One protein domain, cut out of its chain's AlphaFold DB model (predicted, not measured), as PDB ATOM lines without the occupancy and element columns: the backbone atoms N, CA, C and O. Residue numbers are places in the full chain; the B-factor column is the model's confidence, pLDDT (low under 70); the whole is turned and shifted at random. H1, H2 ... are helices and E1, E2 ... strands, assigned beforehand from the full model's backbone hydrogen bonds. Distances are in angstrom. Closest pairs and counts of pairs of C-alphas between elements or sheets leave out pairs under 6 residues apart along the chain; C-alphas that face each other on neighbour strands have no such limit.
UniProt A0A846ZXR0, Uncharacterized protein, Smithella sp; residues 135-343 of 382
ATOM      1  N   GLY A 135     -40.310 -42.669 -34.999       83.50
ATOM      2  CA  GLY A 135     -40.292 -42.261 -33.593       83.50
ATOM      3  C   GLY A 135     -41.385 -41.256 -33.236       83.50
ATOM      4  O   GLY A 135     -42.492 -41.271 -33.773       83.50
ATOM      5  N   ILE A 136     -41.103 -40.389 -32.261       85.88
ATOM      6  CA  ILE A 136     -42.083 -39.418 -31.770       85.88
ATOM      7  C   ILE A 136     -41.939 -38.142 -32.593       85.88
ATOM      8  O   ILE A 136     -41.177 -37.254 -32.220       85.88
ATOM      9  N   GLY A 137     -42.710 -38.027 -33.678       85.75
ATOM     10  CA  GLY A 137     -42.764 -36.805 -34.492       85.75
ATOM     11  C   GLY A 137     -43.064 -35.554 -33.656       85.75
ATOM     12  O   GLY A 137     -43.636 -35.652 -32.570       85.75
ATOM     13  N   TYR A 138     -42.678 -34.369 -34.136       85.00
ATOM     14  CA  TYR A 138     -42.723 -33.138 -33.338       85.00
ATOM     15  C   TYR A 138     -44.109 -32.855 -32.732       85.00
ATOM     16  O   TYR A 138     -45.113 -32.690 -33.429       85.00
ATOM     17  N   ARG A 139     -44.157 -32.716 -31.406       84.12
ATOM     18  CA  ARG A 139     -45.366 -32.403 -30.643       84.12
ATOM     19  C   ARG A 139     -45.136 -31.245 -29.686       84.12
ATOM     20  O   ARG A 139     -44.072 -31.109 -29.089       84.12
ATOM     21  N   LYS A 140     -46.177 -30.435 -29.484       84.62
ATOM     22  CA  LYS A 140     -46.221 -29.377 -28.460       84.62
ATOM     23  C   LYS A 140     -47.108 -29.809 -27.295       84.62
ATOM     24  O   LYS A 140     -48.082 -30.518 -27.531       84.62
ATOM     25  N   ALA A 141     -46.811 -29.352 -26.078       81.12
ATOM     26  CA  ALA A 141     -47.640 -29.567 -24.880       81.12
ATOM     27  C   ALA A 141     -48.050 -31.046 -24.665       81.12
ATOM     28  O   ALA A 141     -49.232 -31.385 -24.719       81.12
ATOM     29  N   GLN A 142     -47.074 -31.939 -24.490       80.75
ATOM     30  CA  GLN A 142     -47.293 -33.375 -24.299       80.75
ATOM     31  C   GLN A 142     -47.303 -33.755 -22.826       80.75
ATOM     32  O   GLN A 142     -46.317 -33.532 -22.131       80.75
ATOM     33  N   ASN A 143     -48.392 -34.362 -22.362       79.00
ATOM     34  CA  ASN A 143     -48.434 -34.939 -21.021       79.00
ATOM     35  C   ASN A 143     -47.646 -36.249 -20.999       79.00
ATOM     36  O   ASN A 143     -47.788 -37.054 -21.917       79.00
ATOM     37  N   LEU A 144     -46.842 -36.446 -19.959       75.44
ATOM     38  CA  LEU A 144     -46.117 -37.691 -19.728       75.44
ATOM     39  C   LEU A 144     -47.007 -38.721 -18.989       75.44
ATOM     40  O   LEU A 144     -47.910 -38.313 -18.252       75.44
ATOM     41  N   PRO A 145     -46.758 -40.038 -19.157       76.12
ATOM     42  CA  PRO A 145     -45.771 -40.625 -20.066       76.12
ATOM     43  C   PRO A 145     -46.219 -40.575 -21.533       76.12
ATOM     44  O   PRO A 145     -47.412 -40.568 -21.841       76.12
ATOM     45  N   VAL A 146     -45.245 -40.562 -22.442       78.94
ATOM     46  CA  VAL A 146     -45.473 -40.716 -23.886       78.94
ATOM     47  C   VAL A 146     -44.722 -41.951 -24.355       78.94
ATOM     48  O   VAL A 146     -43.522 -42.059 -24.104       78.94
ATOM     49  N   SER A 147     -45.422 -42.834 -25.065       81.38
ATOM     50  CA  SER A 147     -44.858 -44.066 -25.614       81.38
ATOM     51  C   SER A 147     -45.078 -44.154 -27.120       81.38
ATOM     52  O   SER A 147     -46.095 -43.687 -27.644       81.38
ATOM     53  N   TRP A 148     -44.119 -44.760 -27.809       83.81
ATOM     54  CA  TRP A 148     -44.158 -45.055 -29.235       83.81
ATOM     55  C   TRP A 148     -43.599 -46.452 -29.492       83.81
ATOM     56  O   TRP A 148     -42.661 -46.870 -28.819       83.81
ATOM     57  N   SER A 149     -44.154 -47.147 -30.481       83.44
ATOM     58  CA  SER A 149     -43.677 -48.457 -30.920       83.44
ATOM     59  C   SER A 149     -43.255 -48.407 -32.385       83.44
ATOM     60  O   SER A 149     -44.021 -47.914 -33.216       83.44
ATOM     61  N   SER A 150     -42.082 -48.944 -32.701       83.75
ATOM     62  CA  SER A 150     -41.608 -49.175 -34.072       83.75
ATOM     63  C   SER A 150     -40.979 -50.565 -34.184       83.75
ATOM     64  O   SER A 150     -40.929 -51.311 -33.210       83.75
ATOM     65  N   VAL A 151     -40.503 -50.918 -35.369       84.56
ATOM     66  CA  VAL A 151     -39.639 -52.079 -35.606       84.56
ATOM     67  C   VAL A 151     -38.458 -51.579 -36.415       84.56
ATOM     68  O   VAL A 151     -38.673 -50.812 -37.349       84.56
ATOM     69  N   ASN A 152     -37.243 -52.016 -36.083       86.75
ATOM     70  CA  ASN A 152     -36.108 -51.756 -36.961       86.75
ATOM     71  C   ASN A 152     -36.253 -52.599 -38.238       86.75
ATOM     72  O   ASN A 152     -36.006 -53.809 -38.221       86.75
ATOM     73  N   GLY A 153     -36.689 -51.979 -39.336       86.88
ATOM     74  CA  GLY A 153     -36.821 -52.608 -40.654       86.88
ATOM     75  C   GLY A 153     -35.508 -52.687 -41.440       86.88
ATOM     76  O   GLY A 153     -35.468 -53.281 -42.521       86.88
ATOM     77  N   GLY A 154     -34.443 -52.099 -40.899       87.25
ATOM     78  CA  GLY A 154     -33.122 -52.024 -41.496       87.25
ATOM     79  C   GLY A 154     -32.343 -53.334 -41.472       87.25
ATOM     80  O   GLY A 154     -32.776 -54.372 -40.975       87.25
ATOM     81  N   THR A 155     -31.128 -53.275 -42.016       86.94
ATOM     82  CA  THR A 155     -30.131 -54.362 -41.942       86.94
ATOM     83  C   THR A 155     -29.013 -54.068 -40.940       86.94
ATOM     84  O   THR A 155     -28.106 -54.881 -40.766       86.94
ATOM     85  N   LEU A 156     -29.081 -52.908 -40.288       82.94
ATOM     86  CA  LEU A 156     -28.144 -52.395 -39.296       82.94
ATOM     87  C   LEU A 156     -28.836 -52.185 -37.960       82.94
ATOM     88  O   LEU A 156     -30.018 -51.854 -37.935       82.94
ATOM     89  N   SER A 157     -28.076 -52.274 -36.870       77.25
ATOM     90  CA  SER A 157     -28.545 -51.797 -35.575       77.25
ATOM     91  C   SER A 157     -28.793 -50.290 -35.653       77.25
ATOM     92  O   SER A 157     -27.970 -49.530 -36.171       77.25
ATOM     93  N   GLY A 158     -29.948 -49.868 -35.165       74.94
ATOM     94  CA  GLY A 158     -30.433 -48.519 -35.347       74.94
ATOM     95  C   GLY A 158     -30.316 -47.657 -34.090       74.94
ATOM     96  O   GLY A 158     -31.061 -47.908 -33.139       74.94
ATOM     97  N   PRO A 159     -29.446 -46.630 -34.067       74.88
ATOM     98  CA  PRO A 159     -29.397 -45.648 -32.988       74.88
ATOM     99  C   PRO A 159     -30.385 -44.499 -33.227       74.88
ATOM    100  O   PRO A 159     -30.721 -44.174 -34.364       74.88
ATOM    101  N   ILE A 160     -30.792 -43.823 -32.152       76.62
ATOM    102  CA  ILE A 160     -31.574 -42.574 -32.207       76.62
ATOM    103  C   ILE A 160     -30.838 -41.538 -33.054       76.62
ATOM    104  O   ILE A 160     -29.698 -41.226 -32.740       76.62
ATOM    105  N   ASP A 161     -31.496 -40.960 -34.061       74.06
ATOM    106  CA  ASP A 161     -30.900 -39.922 -34.910       74.06
ATOM    107  C   ASP A 161     -30.960 -38.542 -34.250       74.06
ATOM    108  O   ASP A 161     -29.981 -37.794 -34.199       74.06
ATOM    109  N   TYR A 162     -32.125 -38.226 -33.684       74.25
ATOM    110  CA  TYR A 162     -32.379 -36.951 -33.036       74.25
ATOM    111  C   TYR A 162     -33.295 -37.123 -31.827       74.25
ATOM    112  O   TYR A 162     -34.330 -37.772 -31.917       74.25
ATOM    113  N   LEU A 163     -32.990 -36.478 -30.701       76.81
ATOM    114  CA  LEU A 163     -33.940 -36.336 -29.590       76.81
ATOM    115  C   LEU A 163     -33.951 -34.905 -29.078       76.81
ATOM    116  O   LEU A 163     -32.958 -34.416 -28.547       76.81
ATOM    117  N   MET A 164     -35.115 -34.272 -29.174       72.69
ATOM    118  CA  MET A 164     -35.419 -32.977 -28.600       72.69
ATOM    119  C   MET A 164     -36.591 -33.037 -27.650       72.69
ATOM    120  O   MET A 164     -37.721 -33.333 -28.019       72.69
ATOM    121  N   MET A 165     -36.339 -32.602 -26.429       75.38
ATOM    122  CA  MET A 165     -37.372 -32.416 -25.426       75.38
ATOM    123  C   MET A 165     -37.187 -31.077 -24.735       75.38
ATOM    124  O   MET A 165     -36.063 -30.610 -24.559       75.38
ATOM    125  N   SER A 166     -38.307 -30.457 -24.374       69.19
ATOM    126  CA  SER A 166     -38.345 -29.225 -23.601       69.19
ATOM    127  C   SER A 166     -39.525 -29.226 -22.649       69.19
ATOM    128  O   SER A 166     -40.626 -29.602 -23.042       69.19
ATOM    129  N   GLY A 167     -39.315 -28.789 -21.407       65.88
ATOM    130  CA  GLY A 167     -40.314 -28.835 -20.335       65.88
ATOM    131  C   GLY A 167     -40.919 -27.478 -19.957       65.88
ATOM    132  O   GLY A 167     -40.248 -26.442 -20.006       65.88
ATOM    133  N   ASP A 168     -42.190 -27.483 -19.532       58.44
ATOM    134  CA  ASP A 168     -42.808 -26.404 -18.749       58.44
ATOM    135  C   ASP A 168     -43.478 -26.980 -17.502       58.44
ATOM    136  O   ASP A 168     -44.565 -27.548 -17.570       58.44
ATOM    137  N   TYR A 169     -42.832 -26.811 -16.351       58.09
ATOM    138  CA  TYR A 169     -43.325 -27.383 -15.106       58.09
ATOM    139  C   TYR A 169     -44.144 -26.362 -14.327       58.09
ATOM    140  O   TYR A 169     -43.682 -25.269 -13.981       58.09
ATOM    141  N   ALA A 170     -45.408 -26.716 -14.085       47.53
ATOM    142  CA  ALA A 170     -46.398 -25.834 -13.480       47.53
ATOM    143  C   ALA A 170     -46.128 -25.541 -11.993       47.53
ATOM    144  O   ALA A 170     -46.620 -24.535 -11.492       47.53
ATOM    145  N   ASN A 171     -45.317 -26.349 -11.301       48.69
ATOM    146  CA  ASN A 171     -45.145 -26.261  -9.853       48.69
ATOM    147  C   ASN A 171     -43.689 -26.472  -9.422       48.69
ATOM    148  O   ASN A 171     -43.336 -27.586  -9.068       48.69
ATOM    149  N   GLY A 172     -42.884 -25.404  -9.393       46.91
ATOM    150  CA  GLY A 172     -41.891 -25.144  -8.332       46.91
ATOM    151  C   GLY A 172     -40.719 -26.104  -8.088       46.91
ATOM    152  O   GLY A 172     -39.810 -25.733  -7.353       46.91
ATOM    153  N   TYR A 173     -40.714 -27.299  -8.656       47.50
ATOM    154  CA  TYR A 173     -39.788 -28.364  -8.320       47.50
ATOM    155  C   TYR A 173     -39.158 -28.870  -9.609       47.50
ATOM    156  O   TYR A 173     -39.858 -29.122 -10.591       47.50
ATOM    157  N   MET A 174     -37.831 -28.979  -9.589       51.91
ATOM    158  CA  MET A 174     -37.085 -29.786 -10.547       51.91
ATOM    159  C   MET A 174     -37.785 -31.140 -10.673       51.91
ATOM    160  O   MET A 174     -38.128 -31.748  -9.651       51.91
ATOM    161  N   THR A 175     -38.085 -31.577 -11.895       51.22
ATOM    162  CA  THR A 175     -38.643 -32.922 -12.068       51.22
ATOM    163  C   THR A 175     -37.592 -33.953 -11.693       51.22
ATOM    164  O   THR A 175     -36.400 -33.678 -11.780       51.22
ATOM    165  N   ARG A 176     -38.035 -35.125 -11.233       56.19
ATOM    166  CA  ARG A 176     -37.149 -36.280 -11.082       56.19
ATOM    167  C   ARG A 176     -36.727 -36.796 -12.460       56.19
ATOM    168  O   ARG A 176     -37.333 -36.416 -13.463       56.19
ATOM    169  N   ASP A 177     -35.692 -37.624 -12.432       58.97
ATOM    170  CA  ASP A 177     -35.029 -38.341 -13.518       58.97
ATOM    171  C   ASP A 177     -35.895 -38.522 -14.775       58.97
ATOM    172  O   ASP A 177     -37.011 -39.039 -14.700       58.97
ATOM    173  N   ILE A 178     -35.376 -38.107 -15.937       64.50
ATOM    174  CA  ILE A 178     -35.977 -38.515 -17.212       64.50
ATOM    175  C   ILE A 178     -35.335 -39.821 -17.628       64.50
ATOM    176  O   ILE A 178     -34.139 -39.856 -17.943       64.50
ATOM    177  N   ASP A 179     -36.168 -40.845 -17.721       66.81
ATOM    178  CA  ASP A 179     -35.769 -42.120 -18.278       66.81
ATOM    179  C   ASP A 179     -36.310 -42.247 -19.702       66.81
ATOM    180  O   ASP A 179     -37.505 -42.080 -19.971       66.81
ATOM    181  N   LEU A 180     -35.392 -42.542 -20.611       66.00
ATOM    182  CA  LEU A 180     -35.660 -42.989 -21.960       66.00
ATOM    183  C   LEU A 180     -35.604 -44.514 -21.941       66.00
ATOM    184  O   LEU A 180     -34.531 -45.093 -21.803       66.00
ATOM    185  N   VAL A 181     -36.751 -45.177 -22.032       60.84
ATOM    186  CA  VAL A 181     -36.794 -46.643 -22.042       60.84
ATOM    187  C   VAL A 181     -36.834 -47.110 -23.485       60.84
ATOM    188  O   VAL A 181     -37.796 -46.791 -24.172       60.84
ATOM    189  N   PHE A 182     -35.812 -47.856 -23.906       63.62
ATOM    190  CA  PHE A 182     -35.763 -48.576 -25.183       63.62
ATOM    191  C   PHE A 182     -35.720 -50.069 -24.896       63.62
ATOM    192  O   PHE A 182     -34.762 -50.545 -24.289       63.62
ATOM    193  N   ASN A 183     -36.739 -50.824 -25.297       62.22
ATOM    194  CA  ASN A 183     -36.755 -52.289 -25.151       62.22
ATOM    195  C   ASN A 183     -36.439 -52.751 -23.726       62.22
ATOM    196  O   ASN A 183     -35.635 -53.651 -23.500       62.22
ATOM    197  N   SER A 184     -37.059 -52.094 -22.741       63.47
ATOM    198  CA  SER A 184     -36.823 -52.313 -21.304       63.47
ATOM    199  C   SER A 184     -35.424 -51.938 -20.782       63.47
ATOM    200  O   SER A 184     -35.138 -52.204 -19.615       63.47
ATOM    201  N   HIS A 185     -34.577 -51.286 -21.582       65.50
ATOM    202  CA  HIS A 185     -33.310 -50.695 -21.149       65.50
ATOM    203  C   HIS A 185     -33.529 -49.210 -20.824       65.50
ATOM    204  O   HIS A 185     -33.712 -48.403 -21.741       65.50
ATOM    205  N   PRO A 186     -33.575 -48.825 -19.535       65.31
ATOM    206  CA  PRO A 186     -33.712 -47.431 -19.154       65.31
ATOM    207  C   PRO A 186     -32.377 -46.710 -19.324       65.31
ATOM    208  O   PRO A 186     -31.363 -47.090 -18.738       65.31
ATOM    209  N   VAL A 187     -32.401 -45.622 -20.081       66.88
ATOM    210  CA  VAL A 187     -31.302 -44.673 -20.184       66.88
ATOM    211  C   VAL A 187     -31.716 -43.383 -19.502       66.88
ATOM    212  O   VAL A 187     -32.636 -42.689 -19.935       66.88
ATOM    213  N   ARG A 188     -31.013 -43.056 -18.419       67.44
ATOM    214  CA  ARG A 188     -31.229 -41.813 -17.689       67.44
ATOM    215  C   ARG A 188     -30.564 -40.664 -18.429       67.44
ATOM    216  O   ARG A 188     -29.341 -40.616 -18.525       67.44
ATOM    217  N   LEU A 189     -31.367 -39.727 -18.921       65.88
ATOM    218  CA  LEU A 189     -30.856 -38.553 -19.629       65.88
ATOM    219  C   LEU A 189     -30.266 -37.539 -18.650       65.88
ATOM    220  O   LEU A 189     -29.164 -37.040 -18.869       65.88
ATOM    221  N   ILE A 190     -31.000 -37.236 -17.576       67.38
ATOM    222  CA  ILE A 190     -30.616 -36.290 -16.524       67.38
ATOM    223  C   ILE A 190     -31.347 -36.617 -15.220       67.38
ATOM    224  O   ILE A 190     -32.426 -37.208 -15.261       67.38
ATOM    225  N   ASP A 191     -30.832 -36.117 -14.097       62.56
ATOM    226  CA  ASP A 191     -31.501 -36.241 -12.793       62.56
ATOM    227  C   ASP A 191     -32.608 -35.191 -12.581       62.56
ATOM    228  O   ASP A 191     -33.499 -35.362 -11.748       62.56
ATOM    229  N   SER A 192     -32.546 -34.052 -13.286       67.62
ATOM    230  CA  SER A 192     -33.500 -32.951 -13.098       67.62
ATOM    231  C   SER A 192     -33.597 -31.992 -14.278       67.62
ATOM    232  O   SER A 192     -32.580 -31.443 -14.702       67.62
ATOM    233  N   LEU A 193     -34.826 -31.743 -14.760       67.19
ATOM    234  CA  LEU A 193     -35.103 -30.711 -15.768       67.19
ATOM    235  C   LEU A 193     -35.426 -29.365 -15.137       67.19
ATOM    236  O   LEU A 193     -36.185 -29.275 -14.167       67.19
ATOM    237  N   ILE A 194     -34.973 -28.311 -15.805       68.31
ATOM    238  CA  ILE A 194     -35.451 -26.949 -15.617       68.31
ATOM    239  C   ILE A 194     -36.357 -26.519 -16.785       68.31
ATOM    240  O   ILE A 194     -36.353 -27.080 -17.886       68.31
ATOM    241  N   ARG A 195     -37.230 -25.528 -16.548       66.19
ATOM    242  CA  ARG A 195     -38.173 -25.059 -17.585       66.19
ATOM    243  C   ARG A 195     -37.395 -24.430 -18.741       66.19
ATOM    244  O   ARG A 195     -36.745 -23.410 -18.543       66.19
ATOM    245  N   GLY A 196     -37.621 -24.915 -19.959       66.00
ATOM    246  CA  GLY A 196     -36.967 -24.387 -21.159       66.00
ATOM    247  C   GLY A 196     -35.630 -25.044 -21.491       66.00
ATOM    248  O   GLY A 196     -34.976 -24.586 -22.429       66.00
ATOM    249  N   ASP A 197     -35.264 -26.120 -20.790       71.00
ATOM    250  CA  ASP A 197     -34.213 -27.018 -21.257       71.00
ATOM    251  C   ASP A 197     -34.533 -27.545 -22.648       71.00
ATOM    252  O   ASP A 197     -35.697 -27.712 -23.031       71.00
ATOM    253  N   ARG A 198     -33.477 -27.782 -23.412       73.38
ATOM    254  CA  ARG A 198     -33.506 -28.388 -24.727       73.38
ATOM    255  C   ARG A 198     -32.378 -29.394 -24.806       73.38
ATOM    256  O   ARG A 198     -31.214 -29.024 -24.709       73.38
ATOM    257  N   PHE A 199     -32.744 -30.636 -25.063       73.88
ATOM    258  CA  PHE A 199     -31.801 -31.689 -25.415       73.88
ATOM    259  C   PHE A 199     -31.756 -31.794 -26.926       73.88
ATOM    260  O   PHE A 199     -32.752 -31.525 -27.596       73.88
ATOM    261  N   VAL A 200     -30.587 -32.108 -27.449       71.69
ATOM    262  CA  VAL A 200     -30.380 -32.539 -28.820       71.69
ATOM    263  C   VAL A 200     -29.383 -33.675 -28.724       71.69
ATOM    264  O   VAL A 200     -28.200 -33.432 -28.514       71.69
ATOM    265  N   VAL A 201     -29.886 -34.901 -28.784       71.56
ATOM    266  CA  VAL A 201     -29.049 -36.084 -29.008       71.56
ATOM    267  C   VAL A 201     -28.838 -36.189 -30.507       71.56
ATOM    268  O   VAL A 201     -29.823 -36.069 -31.231       71.56
ATOM    269  N   ASP A 202     -27.602 -36.360 -30.957       62.44
ATOM    270  CA  ASP A 202     -27.318 -36.791 -32.323       62.44
ATOM    271  C   ASP A 202     -27.112 -38.310 -32.389       62.44
ATOM    272  O   ASP A 202     -26.914 -38.986 -31.375       62.44
ATOM    273  N   ARG A 203     -27.097 -38.847 -33.607       63.59
ATOM    274  CA  ARG A 203     -26.851 -40.268 -33.877       63.59
ATOM    275  C   ARG A 203     -25.521 -40.847 -33.418       63.59
ATOM    276  O   ARG A 203     -25.361 -42.065 -33.430       63.59
ATOM    277  N   TYR A 204     -24.566 -40.005 -33.038       64.94
ATOM    278  CA  TYR A 204     -23.269 -40.432 -32.521       64.94
ATOM    279  C   TYR A 204     -23.243 -40.459 -30.987       64.94
ATOM    280  O   TYR A 204     -22.221 -40.802 -30.396       64.94
ATOM    281  N   GLY A 205     -24.356 -40.116 -30.334       64.00
ATOM    282  CA  GLY A 205     -24.474 -40.112 -28.876       64.00
ATOM    283  C   GLY A 205     -23.992 -38.839 -28.226       64.00
ATOM    284  O   GLY A 205     -23.905 -38.786 -26.996       64.00
ATOM    285  N   ASN A 206     -23.731 -37.796 -29.017       70.00
ATOM    286  CA  ASN A 206     -23.454 -36.488 -28.461       70.00
ATOM    287  C   ASN A 206     -24.774 -35.869 -28.033       70.00
ATOM    288  O   ASN A 206     -25.684 -35.660 -28.840       70.00
ATOM    289  N   VAL A 207     -24.877 -35.543 -26.751       74.81
ATOM    290  CA  VAL A 207     -26.060 -34.883 -26.217       74.81
ATOM    291  C   VAL A 207     -25.728 -33.437 -25.934       74.81
ATOM    292  O   VAL A 207     -25.052 -33.119 -24.963       74.81
ATOM    293  N   ARG A 208     -26.256 -32.529 -26.743       79.44
ATOM    294  CA  ARG A 208     -26.225 -31.105 -26.433       79.44
ATOM    295  C   ARG A 208     -27.411 -30.754 -25.550       79.44
ATOM    296  O   ARG A 208     -28.560 -30.872 -25.971       79.44
ATOM    297  N   HIS A 209     -27.137 -30.284 -24.343       82.25
ATOM    298  CA  HIS A 209     -28.145 -29.752 -23.441       82.25
ATOM    299  C   HIS A 209     -27.997 -28.232 -23.343       82.25
ATOM    300  O   HIS A 209     -26.992 -27.707 -22.871       82.25
ATOM    301  N   THR A 210     -29.026 -27.520 -23.790       84.38
ATOM    302  CA  THR A 210     -29.086 -26.062 -23.805       84.38
ATOM    303  C   THR A 210     -30.276 -25.544 -23.009       84.38
ATOM    304  O   THR A 210     -31.400 -25.994 -23.199       84.38
ATOM    305  N   PHE A 211     -30.053 -24.506 -22.212       85.31
ATOM    306  CA  PHE A 211     -31.094 -23.655 -21.645       85.31
ATOM    307  C   PHE A 211     -31.055 -22.286 -22.324       85.31
ATOM    308  O   PHE A 211     -29.980 -21.714 -22.510       85.31
ATOM    309  N   LYS A 212     -32.216 -21.714 -22.662       85.31
ATOM    310  CA  LYS A 212     -32.300 -20.400 -23.318       85.31
ATOM    311  C   LYS A 212     -33.503 -19.586 -22.861       85.31
ATOM    312  O   LYS A 212     -34.618 -20.092 -22.774       85.31
ATOM    313  N   THR A 213     -33.301 -18.282 -22.665       82.31
ATOM    314  CA  THR A 213     -34.364 -17.337 -22.300       82.31
ATOM    315  C   THR A 213     -34.154 -15.936 -22.894       82.31
ATOM    316  O   THR A 213     -33.027 -15.460 -23.041       82.31
ATOM    317  N   ARG A 214     -35.268 -15.265 -23.224       80.62
ATOM    318  CA  ARG A 214     -35.349 -13.866 -23.701       80.62
ATOM    319  C   ARG A 214     -35.947 -12.904 -22.662       80.62
ATOM    320  O   ARG A 214     -36.384 -11.814 -22.999       80.62
ATOM    321  N   MET A 215     -36.029 -13.326 -21.396       81.00
ATOM    322  CA  MET A 215     -36.626 -12.541 -20.297       81.00
ATOM    323  C   MET A 215     -38.072 -12.075 -20.573       81.00
ATOM    324  O   MET A 215     -38.522 -11.040 -20.091       81.00
ATOM    325  N   GLU A 216     -38.822 -12.863 -21.347       66.31
ATOM    326  CA  GLU A 216     -40.245 -12.630 -21.649       66.31
ATOM    327  C   GLU A 216     -41.159 -13.044 -20.475       66.31
ATOM    328  O   GLU A 216     -42.342 -12.707 -20.423       66.31
ATOM    329  N   ALA A 217     -40.617 -13.797 -19.512       64.12
ATOM    330  CA  ALA A 217     -41.331 -14.287 -18.341       64.12
ATOM    331  C   ALA A 217     -41.173 -13.343 -17.137       64.12
ATOM    332  O   ALA A 217     -40.105 -12.786 -16.905       64.12
ATOM    333  N   ILE A 218     -42.223 -13.224 -16.313       71.50
ATOM    334  CA  ILE A 218     -42.133 -12.536 -15.013       71.50
ATOM    335  C   ILE A 218     -41.108 -13.225 -14.100       71.50
ATOM    336  O   ILE A 218     -40.930 -14.443 -14.175       71.50
ATOM    337  N   TYR A 219     -40.506 -12.468 -13.179       73.19
ATOM    338  CA  TYR A 219     -39.446 -12.960 -12.291       73.19
ATOM    339  C   TYR A 219     -39.755 -14.300 -11.626       73.19
ATOM    340  O   TYR A 219     -38.968 -15.231 -11.727       73.19
ATOM    341  N   THR A 220     -40.925 -14.427 -10.998       70.44
ATOM    342  CA  THR A 220     -41.304 -15.643 -10.267       70.44
ATOM    343  C   THR A 220     -41.297 -16.870 -11.175       70.44
ATOM    344  O   THR A 220     -40.923 -17.957 -10.744       70.44
ATOM    345  N   LYS A 221     -41.658 -16.703 -12.454       71.50
ATOM    346  CA  LYS A 221     -41.596 -17.784 -13.440       71.50
ATOM    347  C   LYS A 221     -40.158 -18.131 -13.798       71.50
ATOM    348  O   LYS A 221     -39.881 -19.316 -13.895       71.50
ATOM    349  N   LEU A 222     -39.282 -17.141 -13.973       74.88
ATOM    350  CA  LEU A 222     -37.868 -17.347 -14.300       74.88
ATOM    351  C   LEU A 222     -37.091 -17.968 -13.130       74.88
ATOM    352  O   LEU A 222     -36.312 -18.890 -13.333       74.88
ATOM    353  N   GLN A 223     -37.362 -17.519 -11.903       77.25
ATOM    354  CA  GLN A 223     -36.773 -18.074 -10.685       77.25
ATOM    355  C   GLN A 223     -37.224 -19.514 -10.466       77.25
ATOM    356  O   GLN A 223     -36.410 -20.377 -10.158       77.25
ATOM    357  N   THR A 224     -38.512 -19.788 -10.688       71.06
ATOM    358  CA  THR A 224     -39.019 -21.162 -10.692       71.06
ATOM    359  C   THR A 224     -38.361 -21.990 -11.791       71.06
ATOM    360  O   THR A 224     -38.060 -23.152 -11.548       71.06
ATOM    361  N   SER A 225     -38.116 -21.409 -12.976       70.88
ATOM    362  CA  SER A 225     -37.495 -22.139 -14.080       70.88
ATOM    363  C   SER A 225     -36.169 -22.738 -13.659       70.88
ATOM    364  O   SER A 225     -36.007 -23.926 -13.847       70.88
ATOM    365  N   VAL A 226     -35.269 -21.954 -13.063       75.62
ATOM    366  CA  VAL A 226     -33.890 -22.382 -12.775       75.62
ATOM    367  C   VAL A 226     -33.689 -22.973 -11.380       75.62
ATOM    368  O   VAL A 226     -32.565 -23.026 -10.900       75.62
ATOM    369  N   GLY A 227     -34.757 -23.409 -10.705       73.62
ATOM    370  CA  GLY A 227     -34.635 -24.118  -9.426       73.62
ATOM    371  C   GLY A 227     -34.573 -23.243  -8.172       73.62
ATOM    372  O   GLY A 227     -34.092 -23.688  -7.131       73.62
ATOM    373  N   GLY A 228     -35.069 -22.006  -8.234       79.00
ATOM    374  CA  GLY A 228     -35.282 -21.159  -7.060       79.00
ATOM    375  C   GLY A 228     -34.194 -20.112  -6.796       79.00
ATOM    376  O   GLY A 228     -33.324 -19.838  -7.622       79.00
ATOM    377  N   SER A 229     -34.255 -19.502  -5.607       83.44
ATOM    378  CA  SER A 229     -33.400 -18.370  -5.204       83.44
ATOM    379  C   SER A 229     -31.920 -18.712  -5.049       83.44
ATOM    380  O   SER A 229     -31.073 -17.822  -5.025       83.44
ATOM    381  N   ASN A 230     -31.583 -20.000  -4.964       86.38
ATOM    382  CA  ASN A 230     -30.190 -20.429  -4.959       86.38
ATOM    383  C   ASN A 230     -29.505 -20.100  -6.290       86.38
ATOM    384  O   ASN A 230     -28.336 -19.726  -6.272       86.38
ATOM    385  N   PHE A 231     -30.231 -20.162  -7.407       89.56
ATOM    386  CA  PHE A 231     -29.680 -19.983  -8.751       89.56
ATOM    387  C   PHE A 231     -30.052 -18.638  -9.378       89.56
ATOM    388  O   PHE A 231     -29.244 -18.070 -10.109       89.56
ATOM    389  N   LEU A 232     -31.221 -18.077  -9.048       89.44
ATOM    390  CA  LEU A 232     -31.613 -16.732  -9.473       89.44
ATOM    391  C   LEU A 232     -32.054 -15.868  -8.292       89.44
ATOM    392  O   LEU A 232     -33.113 -16.087  -7.698       89.44
ATOM    393  N   ASP A 233     -31.274 -14.823  -8.037       89.94
ATOM    394  CA  ASP A 233     -31.591 -13.745  -7.107       89.94
ATOM    395  C   ASP A 233     -31.107 -12.428  -7.718       89.94
ATOM    396  O   ASP A 233     -29.912 -12.232  -7.886       89.94
ATOM    397  N   TYR A 234     -31.998 -11.508  -8.079       86.62
ATOM    398  CA  TYR A 234     -31.570 -10.201  -8.593       86.62
ATOM    399  C   TYR A 234     -31.299  -9.167  -7.487       86.62
ATOM    400  O   TYR A 234     -31.124  -7.986  -7.797       86.62
ATOM    401  N   ALA A 235     -31.314  -9.574  -6.212       88.00
ATOM    402  CA  ALA A 235     -31.282  -8.717  -5.032       88.00
ATOM    403  C   ALA A 235     -32.418  -7.672  -5.052       88.00
ATOM    404  O   ALA A 235     -33.598  -8.015  -5.094       88.00
ATOM    405  N   SER A 236     -32.088  -6.378  -5.053       84.50
ATOM    406  CA  SER A 236     -33.054  -5.281  -5.243       84.50
ATOM    407  C   SER A 236     -33.285  -4.915  -6.717       84.50
ATOM    408  O   SER A 236     -33.794  -3.835  -7.018       84.50
ATOM    409  N   GLY A 237     -32.864  -5.785  -7.637       84.06
ATOM    410  CA  GLY A 237     -33.058  -5.654  -9.074       84.06
ATOM    411  C   GLY A 237     -34.502  -5.876  -9.523       84.06
ATOM    412  O   GLY A 237     -35.444  -5.881  -8.727       84.06
ATOM    413  N   SER A 238     -34.695  -6.018 -10.831       86.81
ATOM    414  CA  SER A 238     -36.027  -6.177 -11.412       86.81
ATOM    415  C   SER A 238     -36.000  -6.991 -12.700       86.81
ATOM    416  O   SER A 238     -35.009  -7.035 -13.423       86.81
ATOM    417  N   CYS A 239     -37.123  -7.636 -13.003       82.62
ATOM    418  CA  CYS A 239     -37.366  -8.252 -14.299       82.62
ATOM    419  C   CYS A 239     -38.524  -7.503 -14.955       82.62
ATOM    420  O   CYS A 239     -39.667  -7.593 -14.501       82.62
ATOM    421  N   SER A 240     -38.215  -6.739 -15.995       76.62
ATOM    422  CA  SER A 240     -39.194  -6.080 -16.864       76.62
ATOM    423  C   SER A 240     -39.180  -6.762 -18.228       76.62
ATOM    424  O   SER A 240     -38.204  -7.429 -18.551       76.62
ATOM    425  N   TYR A 241     -40.254  -6.643 -19.011       73.56
ATOM    426  CA  TYR A 241     -40.360  -7.297 -20.321       73.56
ATOM    427  C   TYR A 241     -39.062  -7.121 -21.142       73.56
ATOM    428  O   TYR A 241     -38.606  -5.995 -21.335       73.56
ATOM    429  N   GLU A 242     -38.450  -8.244 -21.542       83.38
ATOM    430  CA  GLU A 242     -37.188  -8.343 -22.303       83.38
ATOM    431  C   GLU A 242     -35.908  -7.875 -21.590       83.38
ATOM    432  O   GLU A 242     -34.842  -7.884 -22.198       83.38
ATOM    433  N   ASN A 243     -35.953  -7.483 -20.312       88.62
ATOM    434  CA  ASN A 243     -34.764  -7.069 -19.564       88.62
ATOM    435  C   ASN A 243     -34.785  -7.568 -18.116       88.62
ATOM    436  O   ASN A 243     -35.658  -7.214 -17.319       88.62
ATOM    437  N   LEU A 244     -33.746  -8.313 -17.754       91.69
ATOM    438  CA  LEU A 244     -33.444  -8.689 -16.383       91.69
ATOM    439  C   LEU A 244     -32.309  -7.807 -15.860       91.69
ATOM    440  O   LEU A 244     -31.179  -7.910 -16.333       91.69
ATOM    441  N   PHE A 245     -32.615  -6.962 -14.879       93.25
ATOM    442  CA  PHE A 245     -31.647  -6.175 -14.126       93.25
ATOM    443  C   PHE A 245     -31.262  -6.917 -12.847       93.25
ATOM    444  O   PHE A 245     -32.077  -7.063 -11.934       93.25
ATOM    445  N   ILE A 246     -30.013  -7.372 -12.784       94.31
ATOM    446  CA  ILE A 246     -29.414  -8.045 -11.633       94.31
ATOM    447  C   ILE A 246     -28.575  -7.005 -10.886       94.31
ATOM    448  O   ILE A 246     -27.556  -6.530 -11.397       94.31
ATOM    449  N   ASN A 247     -29.027  -6.621  -9.692       94.88
ATOM    450  CA  ASN A 247     -28.363  -5.598  -8.885       94.88
ATOM    451  C   ASN A 247     -27.210  -6.194  -8.061       94.88
ATOM    452  O   ASN A 247     -26.998  -7.403  -8.077       94.88
ATOM    453  N   THR A 248     -26.460  -5.365  -7.338       95.06
ATOM    454  CA  THR A 248     -25.324  -5.801  -6.517       95.06
ATOM    455  C   THR A 248     -25.711  -6.862  -5.489       95.06
ATOM    456  O   THR A 248     -26.729  -6.730  -4.809       95.06
ATOM    457  N   ASN A 249     -24.857  -7.885  -5.362       93.38
ATOM    458  CA  ASN A 249     -25.082  -9.120  -4.593       93.38
ATOM    459  C   ASN A 249     -26.178 -10.040  -5.154       93.38
ATOM    460  O   ASN A 249     -26.683 -10.903  -4.440       93.38
ATOM    461  N   GLY A 250     -26.557  -9.847  -6.416       93.81
ATOM    462  CA  GLY A 250     -27.403 -10.770  -7.151       93.81
ATOM    463  C   GLY A 250     -26.602 -11.823  -7.921       93.81
ATOM    464  O   GLY A 250     -25.371 -11.832  -7.950       93.81
ATOM    465  N   LYS A 251     -27.331 -12.729  -8.563       93.94
ATOM    466  CA  LYS A 251     -26.820 -13.797  -9.412       93.94
ATOM    467  C   LYS A 251     -27.904 -14.325 -10.338       93.94
ATOM    468  O   LYS A 251     -29.093 -14.310 -10.012       93.94
ATOM    469  N   PHE A 252     -27.467 -14.862 -11.464       94.06
ATOM    470  CA  PHE A 252     -28.269 -15.704 -12.330       94.06
ATOM    471  C   PHE A 252     -27.394 -16.817 -12.896       94.06
ATOM    472  O   PHE A 252     -26.667 -16.609 -13.864       94.06
ATOM    473  N   LEU A 253     -27.469 -17.988 -12.275       94.00
ATOM    474  CA  LEU A 253     -26.752 -19.200 -12.649       94.00
ATOM    475  C   LEU A 253     -27.742 -20.217 -13.222       94.00
ATOM    476  O   LEU A 253     -28.868 -20.327 -12.740       94.00
ATOM    477  N   ILE A 254     -27.325 -20.958 -14.242       91.81
ATOM    478  CA  ILE A 254     -28.111 -22.033 -14.845       91.81
ATOM    479  C   ILE A 254     -27.577 -23.367 -14.329       91.81
ATOM    480  O   ILE A 254     -26.426 -23.680 -14.636       91.81
ATOM    481  N   PRO A 255     -28.360 -24.129 -13.544       88.75
ATOM    482  CA  PRO A 255     -27.948 -25.441 -13.073       88.75
ATOM    483  C   PRO A 255     -28.170 -26.510 -14.145       88.75
ATOM    484  O   PRO A 255     -29.242 -26.612 -14.735       88.75
ATOM    485  N   PHE A 256     -27.168 -27.356 -14.333       85.31
ATOM    486  CA  PHE A 256     -27.213 -28.556 -15.148       85.31
ATOM    487  C   PHE A 256     -26.905 -29.755 -14.250       85.31
ATOM    488  O   PHE A 256     -25.795 -29.880 -13.739       85.31
ATOM    489  N   HIS A 257     -27.898 -30.629 -14.068       80.25
ATOM    490  CA  HIS A 257     -27.799 -31.850 -13.257       80.25
ATOM    491  C   HIS A 257     -27.564 -33.080 -14.125       80.25
ATOM    492  O   HIS A 257     -28.180 -33.175 -15.189       80.25
ATOM    493  N   GLY A 258     -26.742 -34.020 -13.670       72.25
ATOM    494  CA  GLY A 258     -26.455 -35.294 -14.333       72.25
ATOM    495  C   GLY A 258     -25.004 -35.384 -14.811       72.25
ATOM    496  O   GLY A 258     -24.259 -34.421 -14.658       72.25
ATOM    497  N   PRO A 259     -24.585 -36.507 -15.413       65.12
ATOM    498  CA  PRO A 259     -23.204 -36.679 -15.856       65.12
ATOM    499  C   PRO A 259     -22.849 -35.661 -16.953       65.12
ATOM    500  O   PRO A 259     -23.461 -35.637 -18.025       65.12
ATOM    501  N   LEU A 260     -21.872 -34.793 -16.672       65.69
ATOM    502  CA  LEU A 260     -21.358 -33.767 -17.586       65.69
ATOM    503  C   LEU A 260     -20.080 -34.274 -18.278       65.69
ATOM    504  O   LEU A 260     -19.357 -35.116 -17.742       65.69
ATOM    505  N   PRO A 261     -19.832 -33.848 -19.522       56.44
ATOM    506  CA  PRO A 261     -19.165 -34.659 -20.528       56.44
ATOM    507  C   PRO A 261     -17.658 -34.764 -20.271       56.44
ATOM    508  O   PRO A 261     -17.022 -33.811 -19.827       56.44
ATOM    509  N   VAL A 262     -17.089 -35.922 -20.622       52.66
ATOM    510  CA  VAL A 262     -15.662 -36.273 -20.462       52.66
ATOM    511  C   VAL A 262     -14.925 -36.325 -21.819       52.66
ATOM    512  O   VAL A 262     -13.749 -36.668 -21.863       52.66
ATOM    513  N   SER A 263     -15.573 -36.020 -22.956       48.59
ATOM    514  CA  SER A 263     -14.950 -36.323 -24.263       48.59
ATOM    515  C   SER A 263     -15.315 -35.474 -25.487       48.59
ATOM    516  O   SER A 263     -14.647 -35.644 -26.505       48.59
ATOM    517  N   SER A 264     -16.288 -34.548 -25.453       52.50
ATOM    518  CA  SER A 264     -16.654 -33.788 -26.674       52.50
ATOM    519  C   SER A 264     -15.572 -32.800 -27.134       52.50
ATOM    520  O   SER A 264     -15.651 -32.243 -28.229       52.50
ATOM    521  N   GLY A 265     -14.564 -32.549 -26.289       57.50
ATOM    522  CA  GLY A 265     -13.538 -31.534 -26.515       57.50
ATOM    523  C   GLY A 265     -14.087 -30.101 -26.516       57.50
ATOM    524  O   GLY A 265     -13.325 -29.169 -26.770       57.50
ATOM    525  N   GLN A 266     -15.386 -29.908 -26.244       68.19
ATOM    526  CA  GLN A 266     -16.024 -28.600 -26.157       68.19
ATOM    527  C   GLN A 266     -16.319 -28.252 -24.700       68.19
ATOM    528  O   GLN A 266     -17.025 -28.961 -23.983       68.19
ATOM    529  N   SER A 267     -15.786 -27.115 -24.268       80.00
ATOM    530  CA  SER A 267     -16.112 -26.511 -22.983       80.00
ATOM    531  C   SER A 267     -17.594 -26.125 -22.914       80.00
ATOM    532  O   SER A 267     -18.149 -25.669 -23.922       80.00
ATOM    533  N   PRO A 268     -18.240 -26.214 -21.731       87.94
ATOM    534  CA  PRO A 268     -19.539 -25.592 -21.529       87.94
ATOM    535  C   PRO A 268     -19.496 -24.122 -21.926       87.94
ATOM    536  O   PRO A 268     -18.493 -23.441 -21.718       87.94
ATOM    537  N   ARG A 269     -20.593 -23.611 -22.476       91.81
ATOM    538  CA  ARG A 269     -20.618 -22.276 -23.068       91.81
ATOM    539  C   ARG A 269     -21.776 -21.453 -22.546       91.81
ATOM    540  O   ARG A 269     -22.923 -21.892 -22.552       91.81
ATOM    541  N   LEU A 270     -21.477 -20.216 -22.168       95.56
ATOM    542  CA  LEU A 270     -22.450 -19.192 -21.821       95.56
ATOM    543  C   LEU A 270     -22.478 -18.117 -22.908       95.56
ATOM    544  O   LEU A 270     -21.445 -17.555 -23.269       95.56
ATOM    545  N   ARG A 271     -23.666 -17.777 -23.402       96.50
ATOM    546  CA  ARG A 271     -23.895 -16.688 -24.353       96.50
ATOM    547  C   ARG A 271     -24.986 -15.761 -23.836       96.50
ATOM    548  O   ARG A 271     -26.087 -16.197 -23.523       96.50
ATOM    549  N   PHE A 272     -24.717 -14.462 -23.791       96.56
ATOM    550  CA  PHE A 272     -25.667 -13.486 -23.255       96.56
ATOM    551  C   PHE A 272     -25.513 -12.111 -23.907       96.56
ATOM    552  O   PHE A 272     -24.472 -11.797 -24.486       96.56
ATOM    553  N   TYR A 273     -26.572 -11.302 -23.836       96.25
ATOM    554  CA  TYR A 273     -26.581  -9.934 -24.359       96.25
ATOM    555  C   TYR A 273     -26.772  -8.929 -23.228       96.25
ATOM    556  O   TYR A 273     -27.801  -8.952 -22.550       96.25
ATOM    557  N   VAL A 274     -25.795  -8.040 -23.050       96.62
ATOM    558  CA  VAL A 274     -25.774  -7.012 -22.005       96.62
ATOM    559  C   VAL A 274     -26.273  -5.686 -22.563       96.62
ATOM    560  O   VAL A 274     -25.705  -5.144 -23.512       96.62
ATOM    561  N   THR A 275     -27.310  -5.131 -21.940       95.12
ATOM    562  CA  THR A 275     -27.871  -3.820 -22.290       95.12
ATOM    563  C   THR A 275     -27.334  -2.705 -21.399       95.12
ATOM    564  O   THR A 275     -27.213  -1.569 -21.854       95.12
ATOM    565  N   GLN A 276     -26.989  -3.009 -20.145       95.31
ATOM    566  CA  GLN A 276     -26.401  -2.056 -19.201       95.31
ATOM    567  C   GLN A 276     -25.427  -2.761 -18.257       95.31
ATOM    568  O   GLN A 276     -25.612  -3.927 -17.913       95.31
ATOM    569  N   LEU A 277     -24.403  -2.035 -17.818       96.06
ATOM    570  CA  LEU A 277     -23.314  -2.561 -17.004       96.06
ATOM    571  C   LEU A 277     -22.809  -1.475 -16.050       96.06
ATOM    572  O   LEU A 277     -22.594  -0.342 -16.479       96.06
ATOM    573  N   ALA A 278     -22.593  -1.809 -14.776       95.62
ATOM    574  CA  ALA A 278     -21.799  -0.974 -13.874       95.62
ATOM    575  C   ALA A 278     -21.064  -1.815 -12.821       95.62
ATOM    576  O   ALA A 278     -21.508  -2.901 -12.452       95.62
ATOM    577  N   GLY A 279     -19.949  -1.294 -12.307       93.62
ATOM    578  CA  GLY A 279     -19.063  -2.054 -11.424       93.62
ATOM    579  C   GLY A 279     -18.364  -3.194 -12.167       93.62
ATOM    580  O   GLY A 279     -18.072  -3.072 -13.353       93.62
ATOM    581  N   LEU A 280     -18.085  -4.288 -11.459       94.31
ATOM    582  CA  LEU A 280     -17.337  -5.444 -11.960       94.31
ATOM    583  C   LEU A 280     -18.135  -6.749 -11.777       94.31
ATOM    584  O   LEU A 280     -17.716  -7.605 -10.995       94.31
ATOM    585  N   PRO A 281     -19.291  -6.925 -12.447       95.88
ATOM    586  CA  PRO A 281     -19.949  -8.224 -12.461       95.88
ATOM    587  C   PRO A 281     -19.079  -9.250 -13.195       95.88
ATOM    588  O   PRO A 281     -18.236  -8.899 -14.028       95.88
ATOM    589  N   ARG A 282     -19.273 -10.523 -12.867       96.25
ATOM    590  CA  ARG A 282     -18.431 -11.628 -13.327       96.25
ATOM    591  C   ARG A 282     -19.272 -12.745 -13.912       96.25
ATOM    592  O   ARG A 282     -20.430 -12.930 -13.543       96.25
ATOM    593  N   VAL A 283     -18.660 -13.503 -14.815       96.94
ATOM    594  CA  VAL A 283     -19.159 -14.836 -15.138       96.94
ATOM    595  C   VAL A 283     -18.613 -15.790 -14.086       96.94
ATOM    596  O   VAL A 283     -17.426 -15.764 -13.768       96.94
ATOM    597  N   SER A 284     -19.500 -16.593 -13.518       95.50
ATOM    598  CA  SER A 284     -19.221 -17.468 -12.386       95.50
ATOM    599  C   SER A 284     -19.698 -18.883 -12.682       95.50
ATOM    600  O   SER A 284     -20.669 -19.061 -13.419       95.50
ATOM    601  N   TYR A 285     -19.042 -19.875 -12.087       94.75
ATOM    602  CA  TYR A 285     -19.441 -21.277 -12.144       94.75
ATOM    603  C   TYR A 285     -19.190 -21.997 -10.812       94.75
ATOM    604  O   TYR A 285     -18.363 -21.565 -10.012       94.75
ATOM    605  N   ALA A 286     -19.911 -23.086 -10.572       93.44
ATOM    606  CA  ALA A 286     -19.816 -23.950  -9.397       93.44
ATOM    607  C   ALA A 286     -20.071 -25.403  -9.815       93.44
ATOM    608  O   ALA A 286     -20.909 -25.630 -10.689       93.44
ATOM    609  N   THR A 287     -19.398 -26.367  -9.186       90.38
ATOM    610  CA  THR A 287     -19.641 -27.809  -9.388       90.38
ATOM    611  C   THR A 287     -20.300 -28.467  -8.174       90.38
ATOM    612  O   THR A 287     -20.801 -29.586  -8.268       90.38
ATOM    613  N   ALA A 288     -20.447 -27.755  -7.049       88.69
ATOM    614  CA  ALA A 288     -21.304 -28.192  -5.949       88.69
ATOM    615  C   ALA A 288     -22.731 -27.629  -6.071       88.69
ATOM    616  O   ALA A 288     -22.937 -26.423  -6.220       88.69
ATOM    617  N   VAL A 289     -23.739 -28.485  -5.866       84.69
ATOM    618  CA  VAL A 289     -25.175 -28.124  -5.899       84.69
ATOM    619  C   VAL A 289     -25.517 -26.950  -4.966       84.69
ATOM    620  O   VAL A 289     -26.373 -26.121  -5.272       84.69
ATOM    621  N   GLY A 290     -24.834 -26.855  -3.822       85.56
ATOM    622  CA  GLY A 290     -25.019 -25.777  -2.845       85.56
ATOM    623  C   GLY A 290     -24.338 -24.449  -3.202       85.56
ATOM    624  O   GLY A 290     -24.470 -23.499  -2.435       85.56
ATOM    625  N   LEU A 291     -23.603 -24.379  -4.319       90.38
ATOM    626  CA  LEU A 291     -22.822 -23.217  -4.768       90.38
ATOM    627  C   LEU A 291     -21.734 -22.752  -3.782       90.38
ATOM    628  O   LEU A 291     -21.273 -21.612  -3.848       90.38
ATOM    629  N   GLY A 292     -21.328 -23.613  -2.844       87.88
ATOM    630  CA  GLY A 292     -20.308 -23.288  -1.838       87.88
ATOM    631  C   GLY A 292     -18.898 -23.123  -2.417       87.88
ATOM    632  O   GLY A 292     -18.015 -22.602  -1.744       87.88
ATOM    633  N   ASP A 293     -18.697 -23.556  -3.658       92.44
ATOM    634  CA  ASP A 293     -17.443 -23.571  -4.405       92.44
ATOM    635  C   ASP A 293     -17.441 -22.593  -5.594       92.44
ATOM    636  O   ASP A 293     -16.647 -22.759  -6.518       92.44
ATOM    637  N   LEU A 294     -18.321 -21.582  -5.578       93.00
ATOM    638  CA  LEU A 294     -18.466 -20.601  -6.656       93.00
ATOM    639  C   LEU A 294     -17.123 -19.941  -7.017       93.00
ATOM    640  O   LEU A 294     -16.444 -19.351  -6.171       93.00
ATOM    641  N   LYS A 295     -16.761 -20.012  -8.297       93.44
ATOM    642  CA  LYS A 295     -15.531 -19.467  -8.881       93.44
ATOM    643  C   LYS A 295     -15.864 -18.517 -10.019       93.44
ATOM    644  O   LYS A 295     -16.737 -18.792 -10.834       93.44
ATOM    645  N   ASN A 296     -15.101 -17.434 -10.118       93.69
ATOM    646  CA  ASN A 296     -15.191 -16.494 -11.231       93.69
ATOM    647  C   ASN A 296     -14.286 -16.922 -12.387       93.69
ATOM    648  O   ASN A 296     -13.168 -17.389 -12.162       93.69
ATOM    649  N   THR A 297     -14.749 -16.717 -13.616       93.38
ATOM    650  CA  THR A 297     -13.895 -16.779 -14.804       93.38
ATOM    651  C   THR A 297     -13.128 -15.464 -14.971       93.38
ATOM    652  O   THR A 297     -13.459 -14.442 -14.364       93.38
ATOM    653  N   GLU A 298     -12.098 -15.476 -15.817       91.12
ATOM    654  CA  GLU A 298     -11.319 -14.273 -16.146       91.12
ATOM    655  C   GLU A 298     -12.012 -13.369 -17.183       91.12
ATOM    656  O   GLU A 298     -11.487 -12.315 -17.532       91.12
ATOM    657  N   HIS A 299     -13.201 -13.752 -17.667       93.38
ATOM    658  CA  HIS A 299     -13.909 -13.017 -18.714       93.38
ATOM    659  C   HIS A 299     -14.344 -11.624 -18.245       93.38
ATOM    660  O   HIS A 299     -15.030 -11.467 -17.228       93.38
ATOM    661  N   GLU A 300     -13.999 -10.606 -19.030       94.00
ATOM    662  CA  GLU A 300     -14.472  -9.239 -18.826       94.00
ATOM    663  C   GLU A 300     -15.800  -9.026 -19.560       94.00
ATOM    664  O   GLU A 300     -15.880  -9.106 -20.784       94.00
ATOM    665  N   ILE A 301     -16.864  -8.755 -18.800       96.50
ATOM    666  CA  ILE A 301     -18.196  -8.517 -19.359       96.50
ATOM    667  C   ILE A 301     -18.233  -7.146 -20.041       96.50
ATOM    668  O   ILE A 301     -17.968  -6.130 -19.402       96.50
ATOM    669  N   THR A 302     -18.651  -7.101 -21.307       95.94
ATOM    670  CA  THR A 302     -18.844  -5.853 -22.064       95.94
ATOM    671  C   THR A 302     -20.308  -5.634 -22.443       95.94
ATOM    672  O   THR A 302     -21.120  -6.558 -22.403       95.94
ATOM    673  N   LEU A 303     -20.666  -4.411 -22.851       96.94
ATOM    674  CA  LEU A 303     -21.969  -4.147 -23.479       96.94
ATOM    675  C   LEU A 303     -22.103  -4.943 -24.791       96.94
ATOM    676  O   LEU A 303     -21.129  -5.094 -25.528       96.94
ATOM    677  N   GLY A 304     -23.312  -5.412 -25.102       96.44
ATOM    678  CA  GLY A 304     -23.595  -6.220 -26.289       96.44
ATOM    679  C   GLY A 304     -23.427  -7.727 -26.070       96.44
ATOM    680  O   GLY A 304     -23.667  -8.245 -24.977       96.44
ATOM    681  N   TRP A 305     -23.075  -8.451 -27.135       97.31
ATOM    682  CA  TRP A 305     -22.924  -9.907 -27.105       97.31
ATOM    683  C   TRP A 305     -21.652 -10.336 -26.380       97.31
ATOM    684  O   TRP A 305     -20.562  -9.871 -26.697       97.31
ATOM    685  N   ASN A 306     -21.807 -11.294 -25.472       97.12
ATOM    686  CA  ASN A 306     -20.720 -11.984 -24.795       97.12
ATOM    687  C   ASN A 306     -20.868 -13.491 -25.038       97.12
ATOM    688  O   ASN A 306     -21.983 -14.021 -24.999       97.12
ATOM    689  N   VAL A 307     -19.746 -14.166 -25.282       96.19
ATOM    690  CA  VAL A 307     -19.640 -15.627 -25.379       96.19
ATOM    691  C   VAL A 307     -18.464 -16.041 -24.514       96.19
ATOM    692  O   VAL A 307     -17.376 -15.495 -24.673       96.19
ATOM    693  N   VAL A 308     -18.701 -16.954 -23.580       94.62
ATOM    694  CA  VAL A 308     -17.722 -17.359 -22.575       94.62
ATOM    695  C   VAL A 308     -17.697 -18.872 -22.507       94.62
ATOM    696  O   VAL A 308     -18.728 -19.491 -22.246       94.62
ATOM    697  N   ASP A 309     -16.522 -19.445 -22.731       91.69
ATOM    698  CA  ASP A 309     -16.272 -20.855 -22.469       91.69
ATOM    699  C   ASP A 309     -15.942 -21.016 -20.977       91.69
ATOM    700  O   ASP A 309     -15.113 -20.300 -20.408       91.69
ATOM    701  N   ILE A 310     -16.658 -21.914 -20.316       90.06
ATOM    702  CA  ILE A 310     -16.483 -22.246 -18.906       90.06
ATOM    703  C   ILE A 310     -15.411 -23.335 -18.810       90.06
ATOM    704  O   ILE A 310     -15.380 -24.221 -19.668       90.06
ATOM    705  N   PRO A 311     -14.524 -23.299 -17.798       83.44
ATOM    706  CA  PRO A 311     -13.517 -24.335 -17.614       83.44
ATOM    707  C   PRO A 311     -14.105 -25.746 -17.646       83.44
ATOM    708  O   PRO A 311     -15.258 -25.965 -17.274       83.44
ATOM    709  N   GLU A 312     -13.293 -26.692 -18.106       69.12
ATOM    710  CA  GLU A 312     -13.709 -28.073 -18.297       69.12
ATOM    711  C   GLU A 312     -14.137 -28.725 -16.974       69.12
ATOM    712  O   GLU A 312     -13.419 -28.658 -15.976       69.12
ATOM    713  N   VAL A 313     -15.314 -29.351 -16.977       69.88
ATOM    714  CA  VAL A 313     -15.951 -29.990 -15.811       69.88
ATOM    715  C   VAL A 313     -16.138 -31.490 -16.039       69.88
ATOM    716  O   VAL A 313     -17.177 -32.064 -15.716       69.88
ATOM    717  N   GLN A 314     -15.147 -32.121 -16.670       70.44
ATOM    718  CA  GLN A 314     -15.221 -33.540 -16.995       70.44
ATOM    719  C   GLN A 314     -15.454 -34.382 -15.738       70.44
ATOM    720  O   GLN A 314     -14.692 -34.295 -14.776       70.44
ATOM    721  N   GLY A 315     -16.481 -35.231 -15.774       70.06
ATOM    722  CA  GLY A 315     -16.776 -36.179 -14.702       70.06
ATOM    723  C   GLY A 315     -17.522 -35.568 -13.517       70.06
ATOM    724  O   GLY A 315     -17.789 -36.277 -12.551       70.06
ATOM    725  N   GLU A 316     -17.880 -34.285 -13.590       78.38
ATOM    726  CA  GLU A 316     -18.765 -33.659 -12.614       78.38
ATOM    727  C   GLU A 316     -20.216 -34.116 -12.843       78.38
ATOM    728  O   GLU A 316     -20.689 -34.238 -13.975       78.38
ATOM    729  N   GLU A 317     -20.950 -34.337 -11.753       79.50
ATOM    730  CA  GLU A 317     -22.388 -34.673 -11.776       79.50
ATOM    731  C   GLU A 317     -23.280 -33.416 -11.784       79.50
ATOM    732  O   GLU A 317     -24.513 -33.484 -11.849       79.50
ATOM    733  N   PHE A 318     -22.657 -32.242 -11.659       85.44
ATOM    734  CA  PHE A 318     -23.338 -30.965 -11.577       85.44
ATOM    735  C   PHE A 318     -22.440 -29.816 -12.031       85.44
ATOM    736  O   PHE A 318     -21.266 -29.732 -11.675       85.44
ATOM    737  N   ILE A 319     -23.031 -28.867 -12.752       89.62
ATOM    738  CA  ILE A 319     -22.451 -27.543 -12.949       89.62
ATOM    739  C   ILE A 319     -23.566 -26.509 -12.893       89.62
ATOM    740  O   ILE A 319     -24.618 -26.679 -13.502       89.62
ATOM    741  N   ALA A 320     -23.330 -25.402 -12.202       92.62
ATOM    742  CA  ALA A 320     -24.119 -24.193 -12.365       92.62
ATOM    743  C   ALA A 320     -23.217 -23.061 -12.820       92.62
ATOM    744  O   ALA A 320     -22.200 -22.806 -12.183       92.62
ATOM    745  N   PHE A 321     -23.586 -22.360 -13.889       94.75
ATOM    746  CA  PHE A 321     -22.805 -21.222 -14.374       94.75
ATOM    747  C   PHE A 321     -23.679 -20.115 -14.948       94.75
ATOM    748  O   PHE A 321     -24.807 -20.341 -15.381       94.75
ATOM    749  N   GLY A 322     -23.168 -18.889 -14.919       96.06
ATOM    750  CA  GLY A 322     -23.919 -17.708 -15.324       96.06
ATOM    751  C   GLY A 322     -23.295 -16.425 -14.797       96.06
ATOM    752  O   GLY A 322     -22.075 -16.285 -14.788       96.06
ATOM    753  N   LEU A 323     -24.127 -15.477 -14.377       96.56
ATOM    754  CA  LEU A 323     -23.711 -14.144 -13.943       96.56
ATOM    755  C   LEU A 323     -23.715 -14.032 -12.415       96.56
ATOM    756  O   LEU A 323     -24.702 -14.391 -11.776       96.56
ATOM    757  N   ASP A 324     -22.650 -13.471 -11.852       95.44
ATOM    758  CA  ASP A 324     -22.538 -13.038 -10.456       95.44
ATOM    759  C   ASP A 324     -22.314 -11.521 -10.410       95.44
ATOM    760  O   ASP A 324     -21.466 -10.967 -11.116       95.44
ATOM    761  N   THR A 325     -23.087 -10.826  -9.581       95.56
ATOM    762  CA  THR A 325     -23.031  -9.366  -9.441       95.56
ATOM    763  C   THR A 325     -22.604  -8.937  -8.039       95.56
ATOM    764  O   THR A 325     -22.861  -7.804  -7.634       95.56
ATOM    765  N   THR A 326     -21.888  -9.783  -7.292       93.19
ATOM    766  CA  THR A 326     -21.320  -9.425  -5.976       93.19
ATOM    767  C   THR A 326     -20.546  -8.094  -5.995       93.19
ATOM    768  O   THR A 326     -20.678  -7.285  -5.079       93.19
ATOM    769  N   ALA A 327     -19.790  -7.808  -7.063       91.56
ATOM    770  CA  ALA A 327     -18.999  -6.578  -7.210       91.56
ATOM    771  C   ALA A 327     -19.533  -5.597  -8.278       91.56
ATOM    772  O   ALA A 327     -18.793  -4.728  -8.745       91.56
ATOM    773  N   GLY A 328     -20.797  -5.711  -8.699       93.88
ATOM    774  CA  GLY A 328     -21.338  -4.860  -9.760       93.88
ATOM    775  C   GLY A 328     -22.838  -5.000  -9.976       93.88
ATOM    776  O   GLY A 328     -23.577  -5.367  -9.073       93.88
ATOM    777  N   GLN A 329     -23.294  -4.660 -11.172       95.75
ATOM    778  CA  GLN A 329     -24.675  -4.813 -11.618       95.75
ATOM    779  C   GLN A 329     -24.697  -4.988 -13.137       95.75
ATOM    780  O   GLN A 329     -23.838  -4.452 -13.849       95.75
ATOM    781  N   VAL A 330     -25.688  -5.717 -13.639       96.62
ATOM    782  CA  VAL A 330     -25.827  -5.984 -15.072       96.62
ATOM    783  C   VAL A 330     -27.296  -6.045 -15.467       96.62
ATOM    784  O   VAL A 330     -28.122  -6.596 -14.741       96.62
ATOM    785  N   THR A 331     -27.619  -5.494 -16.633       95.56
ATOM    786  CA  THR A 331     -28.908  -5.701 -17.295       95.56
ATOM    787  C   THR A 331     -28.683  -6.549 -18.533       95.56
ATOM    788  O   THR A 331     -27.838  -6.211 -19.366       95.56
ATOM    789  N   ILE A 332     -29.440  -7.637 -18.664       94.75
ATOM    790  CA  ILE A 332     -29.388  -8.534 -19.819       94.75
ATOM    791  C   ILE A 332     -30.758  -8.695 -20.469       94.75
ATOM    792  O   ILE A 332     -31.779  -8.687 -19.783       94.75
ATOM    793  N   SER A 333     -30.775  -8.904 -21.784       92.31
ATOM    794  CA  SER A 333     -31.999  -9.212 -22.545       92.31
ATOM    795  C   SER A 333     -32.035 -10.632 -23.110       92.31
ATOM    796  O   SER A 333     -33.070 -11.114 -23.564       92.31
ATOM    797  N   TYR A 334     -30.905 -11.335 -23.061       91.44
ATOM    798  CA  TYR A 334     -30.765 -12.687 -23.581       91.44
ATOM    799  C   TYR A 334     -29.772 -13.477 -22.745       91.44
ATOM    800  O   TYR A 334     -28.716 -12.944 -22.393       91.44
ATOM    801  N   LEU A 335     -30.081 -14.748 -22.499       91.81
ATOM    802  CA  LEU A 335     -29.148 -15.701 -21.913       91.81
ATOM    803  C   LEU A 335     -29.370 -17.098 -22.492       91.81
ATOM    804  O   LEU A 335     -30.505 -17.560 -22.629       91.81
ATOM    805  N   GLU A 336     -28.270 -17.756 -22.818       91.94
ATOM    806  CA  GLU A 336     -28.189 -19.121 -23.309       91.94
ATOM    807  C   GLU A 336     -26.991 -19.804 -22.656       91.94
ATOM    808  O   GLU A 336     -25.897 -19.244 -22.619       91.94
ATOM    809  N   ALA A 337     -27.209 -20.999 -22.130       90.44
ATOM    810  CA  ALA A 337     -26.183 -21.819 -21.513       90.44
ATOM    811  C   ALA A 337     -26.230 -23.204 -22.155       90.44
ATOM    812  O   ALA A 337     -27.316 -23.753 -22.324       90.44
ATOM    813  N   THR A 338     -25.072 -23.748 -22.514       88.62
ATOM    814  CA  THR A 338     -24.955 -25.030 -23.211       88.62
ATOM    815  C   THR A 338     -23.890 -25.888 -22.546       88.62
ATOM    816  O   THR A 338     -22.789 -25.411 -22.278       88.62
ATOM    817  N   VAL A 339     -24.222 -27.152 -22.313       84.00
ATOM    818  CA  VAL A 339     -23.298 -28.222 -21.924       84.00
ATOM    819  C   VAL A 339     -23.451 -29.362 -22.925       84.00
ATOM    820  O   VAL A 339     -24.564 -29.633 -23.381       84.00
ATOM    821  N   ASP A 340     -22.361 -30.050 -23.240       78.19
ATOM    822  CA  ASP A 340     -22.470 -31.371 -23.857       78.19
ATOM    823  C   ASP A 340     -22.678 -32.421 -22.753       78.19
ATOM    824  O   ASP A 340     -22.469 -32.142 -21.575       78.19
ATOM    825  N   ARG A 341     -23.158 -33.613 -23.088       71.88
ATOM    826  CA  ARG A 341     -23.413 -34.730 -22.168       71.88
ATOM    827  C   ARG A 341     -23.194 -36.038 -22.919       71.88
ATOM    828  O   ARG A 341     -23.291 -36.065 -24.146       71.88
ATOM    829  N   TYR A 342     -22.923 -37.111 -22.178       57.53
ATOM    830  CA  TYR A 342     -22.911 -38.463 -22.732       57.53
ATOM    831  C   TYR A 342     -24.197 -39.200 -22.360       57.53
ATOM    832  O   TYR A 342     -24.664 -39.091 -21.225       57.53
ATOM    833  N   LEU A 343     -24.734 -39.980 -23.298       57.62
ATOM    834  CA  LEU A 343     -25.532 -41.153 -22.959       57.62
ATOM    835  C   LEU A 343     -24.572 -42.332 -22.902       57.62
ATOM    836  O   LEU A 343     -23.972 -42.643 -23.923       57.62
TER     837      LEU A 343
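What this domain is: This is residues 135 to 343 of the 382 residues of an uncharacterized protein of Smithella sp (UniProt A0A846ZXR0). Two sheets face to face make a sandwich: a large, twisted, branched sheet of E3, E6, E7, E8, E9, E11, E13 and E15, with a smaller sheet, E10, E14, E12, over part of it. Beyond the sandwich, E1, E2 and the hairpin of E4 and E5 lengthen the body, and residues 151 to 157 stick out; the short helix H1 sits beside E8. The printed part has 209 residues, with one named helix and 15 named strands in the order E1 to E7, H1, E8 to E15, and the neighbour strands are antiparallel. It is mostly strand and compact, with a radius of gyration of the C-alphas of 18.1 A, and spans 61 by 34 by 29 A.

How they stand to each other: E1, residues 139 to 143, and E2, residues 146 to 151, pair with no named strand and meet only through their link. E3, residues 160 to 167, is near E1, with 7 pairs of C-alphas within 10 A. E4, residues 178 to 182, and E5, residues 185 to 190, form an antiparallel hairpin, with N 180 and O 187 within hydrogen-bond range at 2.8 A. E6, residues 197 to 202, has E3 on one side, N 201 to O 163 3.1 A, and on the other side its hairpin partner E7, residues 206 to 213, N 200 to O 208 2.8 A. In H1, residues 219 to 225, every O i to N i+4 pair is within hydrogen-bond range. E8, residues 238 to 240, and E9, residues 243 to 246, form a hairpin, N 240 to O 243 2.9 A. H1 stands at the sheet's level, only just, with a height of 3.6 A; its closest C-alphas to E8 are those of Tyr 219 and Cys 239, 5.5 A apart. E14, residues 318 to 324, is the inner strand between E10, residues 251 to 257, N 254 to O 321 2.8 A, and E12, residues 282 to 286, N 284 to O 322 2.9 A. E15, residues 328 to 342, has E7 and E9 on one side, N 209 to O 339 2.8 A and N 244 to O 332 2.9 A, and on the other E11, residues 269 to 279, N 271 to O 336 2.8 A. E13, residues 304 to 309, is beside E11, N 272 to O 306 3.0 A. The facing parts of the sandwich are 8.9 A centre to centre.

Where its parts are: E1 begins at C-alpha 139, (-45.366, -32.403, -30.643). E15 measures 36.1 A, bends by 91 degrees at residue 331 and ends at C-alpha 342, (-22.911, -38.463, -22.732). E11 measures 23.4 A and bends by 94 degrees at residue 275.

The domain as a whole: The C-alphas of Thr 155 and Gly 279 are the two farthest apart, 61.6 A. The printed part has no cut. The links H1 to E8, E10 to E11 and E12 to E13 are long. Mean pLDDT of the printed part is 80.4; 49 residues are under 70, among them 166 to 196.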